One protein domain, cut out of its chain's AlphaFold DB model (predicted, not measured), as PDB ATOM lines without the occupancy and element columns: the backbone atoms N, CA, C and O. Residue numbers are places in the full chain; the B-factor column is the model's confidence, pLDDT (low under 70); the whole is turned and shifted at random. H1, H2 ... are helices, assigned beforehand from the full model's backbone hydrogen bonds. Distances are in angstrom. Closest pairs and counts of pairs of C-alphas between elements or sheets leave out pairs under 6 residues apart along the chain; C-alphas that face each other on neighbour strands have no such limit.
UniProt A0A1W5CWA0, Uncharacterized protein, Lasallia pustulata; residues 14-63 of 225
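What this domain is: This is residues 14 to 63 of the 225 residues of an uncharacterized protein of Lasallia pustulata (UniProt A0A1W5CWA0). One long helix, H1, makes the length of this domain: its residues 14 to 24 stick out as a free arm, and its later part joins two shorter helices, H2 and H3, in a small compact head. H3 begins beside the later part of H1 and runs the same way, while H2 crosses steeply at the end of the head away from the arm, and residues 45 to 50 lead back to the start of H3. The printed part has 50 residues with three named helices, H1, H2 and H3 in chain order, and no named strand; the class is all helix. The whole is loose, with a radius of gyration of the C-alphas of 12.3 A, and spans 38 by 18 by 17 A.

Where its parts are: Find C-alpha 14 at (184.096, 147.318, 207.538); from there H1, residues 14 to 35, runs 31.5 A to C-alpha 35 at (171.274, 174.492, 197.917). H2 is residues 38 to 44, 10.6 A long. H3, residues 51 to 62, runs 15.9 A and ends at C-alpha 62 at (181.352, 180.341, 189.908).

How they stand to each other: Start at H1, which touches H3 with residues 25 to 32 alone, while H3 touches H1 with residues 51 to 54 alone. Their closest C-alphas, of Thr 29 and Pro 51, are 5.2 A apart, and their lines stand at a shallow tilt of 27 degrees, the same way. Look next at Leu 44 and Ile 54, the closest C-alphas of H2 and H3, 6.7 A apart: these helices touch at a steep tilt of 69 degrees, only just short of about perpendicular, and run opposite ways. H1 and H2 are close but not clearly touching; their closest C-alphas, of Gln 33 and Ile 41, are 7.7 A apart. In H1 and H3 every O i to N i+4 pair is within hydrogen-bond range; in H2 0 of 3 are, beside 3 of 4 O i to N i+3 pairs.

The domain as a whole: The C-alphas of Asp 14 and His 39, the two farthest apart, are 39.6 A from each other. Without residues 14 to 24, which stand free, the body spans 23 by 18 by 17 A. The printed part has no cut; the link H1 to H2 is tight and the link H2 to H3 short. The mean pLDDT of the printed part is 90.1, and no printed residue is under 70.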
ATOM      1  N   ASP A  14     183.662 146.576 208.725       95.31
ATOM      2  CA  ASP A  14     184.096 147.318 207.538       95.31
ATOM      3  C   ASP A  14     182.917 147.665 206.620       95.31
ATOM      4  O   ASP A  14     182.817 148.786 206.117       95.31
ATOM      5  N   LEU A  15     181.984 146.726 206.432       95.94
ATOM      6  CA  LEU A  15     180.766 146.952 205.659       95.94
ATOM      7  C   LEU A  15     179.885 148.026 206.307       95.94
ATOM      8  O   LEU A  15     179.414 148.922 205.611       95.94
ATOM      9  N   ALA A  16     179.689 147.972 207.626       95.69
ATOM     10  CA  ALA A  16     178.891 148.961 208.343       95.69
ATOM     11  C   ALA A  16     179.507 150.369 208.264       95.69
ATOM     12  O   ALA A  16     178.788 151.359 208.101       95.69
ATOM     13  N   ASP A  17     180.833 150.476 208.349       96.25
ATOM     14  CA  ASP A  17     181.538 151.748 208.193       96.25
ATOM     15  C   ASP A  17     181.463 152.268 206.754       96.25
ATOM     16  O   ASP A  17     181.193 153.456 206.544       96.25
ATOM     17  N   PHE A  18     181.607 151.387 205.761       96.25
ATOM     18  CA  PHE A  18     181.416 151.729 204.354       96.25
ATOM     19  C   PHE A  18     179.997 152.243 204.081       96.25
ATOM     20  O   PHE A  18     179.832 153.306 203.482       96.25
ATOM     21  N   GLU A  19     178.966 151.541 204.554       96.44
ATOM     22  CA  GLU A  19     177.566 151.945 204.395       96.44
ATOM     23  C   GLU A  19     177.288 153.296 205.063       96.44
ATOM     24  O   GLU A  19     176.622 154.156 204.477       96.44
ATOM     25  N   ARG A  20     177.852 153.531 206.256       96.62
ATOM     26  CA  ARG A  20     177.746 154.819 206.956       96.62
ATOM     27  C   ARG A  20     178.363 155.953 206.136       96.62
ATOM     28  O   ARG A  20     177.744 157.010 205.999       96.62
ATOM     29  N   GLN A  21     179.556 155.747 205.579       95.62
ATOM     30  CA  GLN A  21     180.233 156.741 204.741       95.62
ATOM     31  C   GLN A  21     179.489 156.983 203.423       95.62
ATOM     32  O   GLN A  21     179.284 158.135 203.036       95.62
ATOM     33  N   ALA A  22     179.035 155.921 202.756       94.00
ATOM     34  CA  ALA A  22     178.262 156.008 201.521       94.00
ATOM     35  C   ALA A  22     176.957 156.786 201.734       94.00
ATOM     36  O   ALA A  22     176.617 157.663 200.935       94.00
ATOM     37  N   LYS A  23     176.269 156.537 202.856       95.25
ATOM     38  CA  LYS A  23     175.085 157.299 203.248       95.25
ATOM     39  C   LYS A  23     175.407 158.774 203.475       95.25
ATOM     40  O   LYS A  23     174.724 159.622 202.910       95.25
ATOM     41  N   ALA A  24     176.458 159.090 204.232       95.06
ATOM     42  CA  ALA A  24     176.855 160.476 204.483       95.06
ATOM     43  C   ALA A  24     177.200 161.233 203.185       95.06
ATOM     44  O   ALA A  24     176.816 162.391 203.020       95.06
ATOM     45  N   LEU A  25     177.875 160.578 202.232       94.44
ATOM     46  CA  LEU A  25     178.170 161.159 200.919       94.44
ATOM     47  C   LEU A  25     176.906 161.377 200.080       94.44
ATOM     48  O   LEU A  25     176.806 162.393 199.388       94.44
ATOM     49  N   SER A  26     175.942 160.458 200.144       93.38
ATOM     50  CA  SER A  26     174.646 160.624 199.482       93.38
ATOM     51  C   SER A  26     173.867 161.794 200.079       93.38
ATOM     52  O   SER A  26     173.404 162.654 199.337       93.38
ATOM     53  N   ASP A  27     173.778 161.871 201.408       94.75
ATOM     54  CA  ASP A  27     173.066 162.941 202.114       94.75
ATOM     55  C   ASP A  27     173.706 164.315 201.809       94.75
ATOM     56  O   ASP A  27     173.004 165.286 201.525       94.75
ATOM     57  N   LEU A  28     175.044 164.388 201.751       94.81
ATOM     58  CA  LEU A  28     175.769 165.591 201.325       94.81
ATOM     59  C   LEU A  28     175.504 165.946 199.854       94.81
ATOM     60  O   LEU A  28     175.406 167.124 199.514       94.81
ATOM     61  N   THR A  29     175.393 164.951 198.973       93.12
ATOM     62  CA  THR A  29     175.078 165.181 197.555       93.12
ATOM     63  C   THR A  29     173.702 165.821 197.410       93.12
ATOM     64  O   THR A  29     173.587 166.831 196.717       93.12
ATOM     65  N   THR A  30     172.694 165.294 198.108       92.69
ATOM     66  CA  THR A  30     171.339 165.863 198.137       92.69
ATOM     67  C   THR A  30     171.358 167.292 198.671       92.69
ATOM     68  O   THR A  30     170.863 168.198 198.009       92.69
ATOM     69  N   PHE A  31     172.031 167.529 199.803       94.62
ATOM     70  CA  PHE A  31     172.163 168.871 200.376       94.62
ATOM     71  C   PHE A  31     172.788 169.874 199.396       94.62
ATOM     72  O   PHE A  31     172.314 171.003 199.255       94.62
ATOM     73  N   LEU A  32     173.850 169.476 198.690       90.94
ATOM     74  CA  LEU A  32     174.460 170.329 197.674       90.94
ATOM     75  C   LEU A  32     173.476 170.621 196.537       90.94
ATOM     76  O   LEU A  32     173.333 171.770 196.145       90.94
ATOM     77  N   GLN A  33     172.772 169.615 196.021       87.88
ATOM     78  CA  GLN A  33     171.803 169.813 194.940       87.88
ATOM     79  C   GLN A  33     170.652 170.744 195.332       87.88
ATOM     80  O   GLN A  33     170.287 171.601 194.531       87.88
ATOM     81  N   ASP A  34     170.148 170.624 196.561       89.81
ATOM     82  CA  ASP A  34     169.051 171.447 197.079       89.81
ATOM     83  C   ASP A  34     169.467 172.907 197.321       89.81
ATOM     84  O   ASP A  34     168.650 173.823 197.222       89.81
ATOM     85  N   THR A  35     170.744 173.147 197.632       91.44
ATOM     86  CA  THR A  35     171.274 174.492 197.917       91.44
ATOM     87  C   THR A  35     171.752 175.239 196.671       91.44
ATOM     88  O   THR A  35     171.864 176.468 196.684       91.44
ATOM     89  N   ILE A  36     172.030 174.535 195.571       89.12
ATOM     90  CA  ILE A  36     172.467 175.149 194.315       89.12
ATOM     91  C   ILE A  36     171.264 175.766 193.596       89.12
ATOM     92  O   ILE A  36     170.287 175.096 193.279       89.12
ATOM     93  N   SER A  37     171.372 177.052 193.248       87.06
ATOM     94  CA  SER A  37     170.369 177.728 192.414       87.06
ATOM     95  C   SER A  37     170.106 176.959 191.113       87.06
ATOM     96  O   SER A  37     171.047 176.556 190.426       87.06
ATOM     97  N   ALA A  38     168.831 176.833 190.732       84.94
ATOM     98  CA  ALA A  38     168.386 176.079 189.556       84.94
ATOM     99  C   ALA A  38     169.132 176.453 188.260       84.94
ATOM    100  O   ALA A  38     169.408 175.593 187.424       84.94
ATOM    101  N   HIS A  39     169.527 177.722 188.113       84.44
ATOM    102  CA  HIS A  39     170.319 178.193 186.975       84.44
ATOM    103  C   HIS A  39     171.701 177.511 186.890       84.44
ATOM    104  O   HIS A  39     172.157 177.131 185.809       84.44
ATOM    105  N   ASN A  40     172.349 177.289 188.036       85.75
ATOM    106  CA  ASN A  40     173.700 176.734 188.129       85.75
ATOM    107  C   ASN A  40     173.730 175.200 188.011       85.75
ATOM    108  O   ASN A  40     174.781 174.633 187.709       85.75
ATOM    109  N   ILE A  41     172.584 174.523 188.162       86.00
ATOM    110  CA  ILE A  41     172.450 173.066 187.955       86.00
ATOM    111  C   ILE A  41     172.802 172.675 186.512       86.00
ATOM    112  O   ILE A  41     173.311 171.583 186.259       86.00
ATOM    113  N   THR A  42     172.614 173.582 185.546       85.38
ATOM    114  CA  THR A  42     172.982 173.348 184.139       85.38
ATOM    115  C   THR A  42     174.460 172.993 183.955       85.38
ATOM    116  O   THR A  42     174.784 172.196 183.071       85.38
ATOM    117  N   TYR A  43     175.344 173.498 184.821       82.62
ATOM    118  CA  TYR A  43     176.777 173.197 184.799       82.62
ATOM    119  C   TYR A  43     177.112 171.777 185.277       82.62
ATOM    120  O   TYR A  43     178.216 171.298 185.022       82.62
ATOM    121  N   LEU A  44     176.172 171.098 185.941       86.88
ATOM    122  CA  LEU A  44     176.370 169.786 186.559       86.88
ATOM    123  C   LEU A  44     175.829 168.620 185.725       86.88
ATOM    124  O   LEU A  44     176.048 167.473 186.094       86.88
ATOM    125  N   LYS A  45     175.178 168.879 184.580       84.50
ATOM    126  CA  LYS A  45     174.528 167.841 183.750       84.50
ATOM    127  C   LYS A  45     175.441 166.670 183.362       84.50
ATOM    128  O   LYS A  45     174.965 165.551 183.243       84.50
ATOM    129  N   ASN A  46     176.733 166.937 183.175       85.62
ATOM    130  CA  ASN A  46     177.730 165.942 182.763       85.62
ATOM    131  C   ASN A  46     178.747 165.626 183.876       85.62
ATOM    132  O   ASN A  46     179.825 165.104 183.600       85.62
ATOM    133  N   VAL A  47     178.450 166.007 185.120       87.00
ATOM    134  CA  VAL A  47     179.330 165.819 186.278       87.00
ATOM    135  C   VAL A  47     178.834 164.621 187.079       87.00
ATOM    136  O   VAL A  47     177.631 164.417 187.233       87.00
ATOM    137  N   LYS A  48     179.763 163.812 187.594       87.88
ATOM    138  CA  LYS A  48     179.421 162.695 188.474       87.88
ATOM    139  C   LYS A  48     178.686 163.217 189.714       87.88
ATOM    140  O   LYS A  48     179.082 164.221 190.299       87.88
ATOM    141  N   LEU A  49     177.645 162.498 190.130       84.06
ATOM    142  CA  LEU A  49     176.870 162.754 191.349       84.06
ATOM    143  C   LEU A  49     177.670 162.355 192.597       84.06
ATOM    144  O   LEU A  49     177.342 161.403 193.296       84.06
ATOM    145  N   HIS A  50     178.782 163.043 192.823       90.88
ATOM    146  CA  HIS A  50     179.624 162.887 193.996       90.88
ATOM    147  C   HIS A  50     179.968 164.283 194.535       90.88
ATOM    148  O   HIS A  50     180.287 165.168 193.729       90.88
ATOM    149  N   PRO A  51     179.951 164.516 195.864       92.31
ATOM    150  CA  PRO A  51     180.076 165.862 196.429       92.31
ATOM    151  C   PRO A  51     181.312 166.615 195.941       92.31
ATOM    152  O   PRO A  51     181.251 167.791 195.589       92.31
ATOM    153  N   TRP A  52     182.441 165.914 195.856       91.75
ATOM    154  CA  TRP A  52     183.703 166.502 195.426       91.75
ATOM    155  C   TRP A  52     183.686 166.964 193.964       91.75
ATOM    156  O   TRP A  52     184.213 168.033 193.653       91.75
ATOM    157  N   ASP A  53     183.063 166.191 193.071       92.06
ATOM    158  CA  ASP A  53     182.978 166.521 191.645       92.06
ATOM    159  C   ASP A  53     182.054 167.723 191.425       92.06
ATOM    160  O   ASP A  53     182.398 168.645 190.680       92.06
ATOM    161  N   ILE A  54     180.929 167.757 192.146       91.31
ATOM    162  CA  ILE A  54     179.982 168.878 192.155       91.31
ATOM    163  C   ILE A  54     180.680 170.158 192.627       91.31
ATOM    164  O   ILE A  54     180.689 171.159 191.908       91.31
ATOM    165  N   LEU A  55     181.328 170.126 193.796       90.94
ATOM    166  CA  LEU A  55     182.020 171.288 194.364       90.94
ATOM    167  C   LEU A  55     183.140 171.793 193.453       90.94
ATOM    168  O   LEU A  55     183.282 172.999 193.246       90.94
ATOM    169  N   ARG A  56     183.916 170.885 192.856       90.56
ATOM    170  CA  ARG A  56     184.964 171.231 191.890       90.56
ATOM    171  C   ARG A  56     184.389 171.901 190.640       90.56
ATOM    172  O   ARG A  56     184.954 172.893 190.174       90.56
ATOM    173  N   ALA A  57     183.292 171.380 190.094       89.06
ATOM    174  CA  ALA A  57     182.643 171.943 188.913       89.06
ATOM    175  C   ALA A  57     182.075 173.343 189.186       89.06
ATOM    176  O   ALA A  57     182.293 174.256 188.385       89.06
ATOM    177  N   LEU A  58     181.424 173.528 190.340       89.25
ATOM    178  CA  LEU A  58     180.930 174.830 190.788       89.25
ATOM    179  C   LEU A  58     182.078 175.813 190.993       89.25
ATOM    180  O   LEU A  58     182.037 176.900 190.428       89.25
ATOM    181  N   LYS A  59     183.141 175.416 191.705       88.12
ATOM    182  CA  LYS A  59     184.329 176.257 191.906       88.12
ATOM    183  C   LYS A  59     184.903 176.728 190.572       88.12
ATOM    184  O   LYS A  59     185.155 177.908 190.403       88.12
ATOM    185  N   LYS A  60     185.042 175.841 189.585       85.06
ATOM    186  CA  LYS A  60     185.596 176.201 188.270       85.06
ATOM    187  C   LYS A  60     184.772 177.254 187.513       85.06
ATOM    188  O   LYS A  60     185.323 177.941 186.658       85.06
ATOM    189  N   ARG A  61     183.460 177.330 187.747       82.12
ATOM    190  CA  ARG A  61     182.540 178.184 186.976       82.12
ATOM    191  C   ARG A  61     182.072 179.425 187.726       82.12
ATOM    192  O   ARG A  61     181.788 180.423 187.078       82.12
ATOM    193  N   LEU A  62     181.953 179.326 189.047       83.50
ATOM    194  CA  LEU A  62     181.352 180.341 189.908       83.50
ATOM    195  C   LEU A  62     182.361 181.008 190.835       83.50
ATOM    196  O   LEU A  62     182.073 182.099 191.313       83.50
ATOM    197  N   ALA A  63     183.513 180.381 191.110       78.81
ATOM    198  CA  ALA A  63     184.546 181.097 191.841       78.81
ATOM    199  C   ALA A  63     185.012 182.266 190.961       78.81
ATOM    200  O   ALA A  63     185.308 182.046 189.778       78.81
TER     201      ALA A  63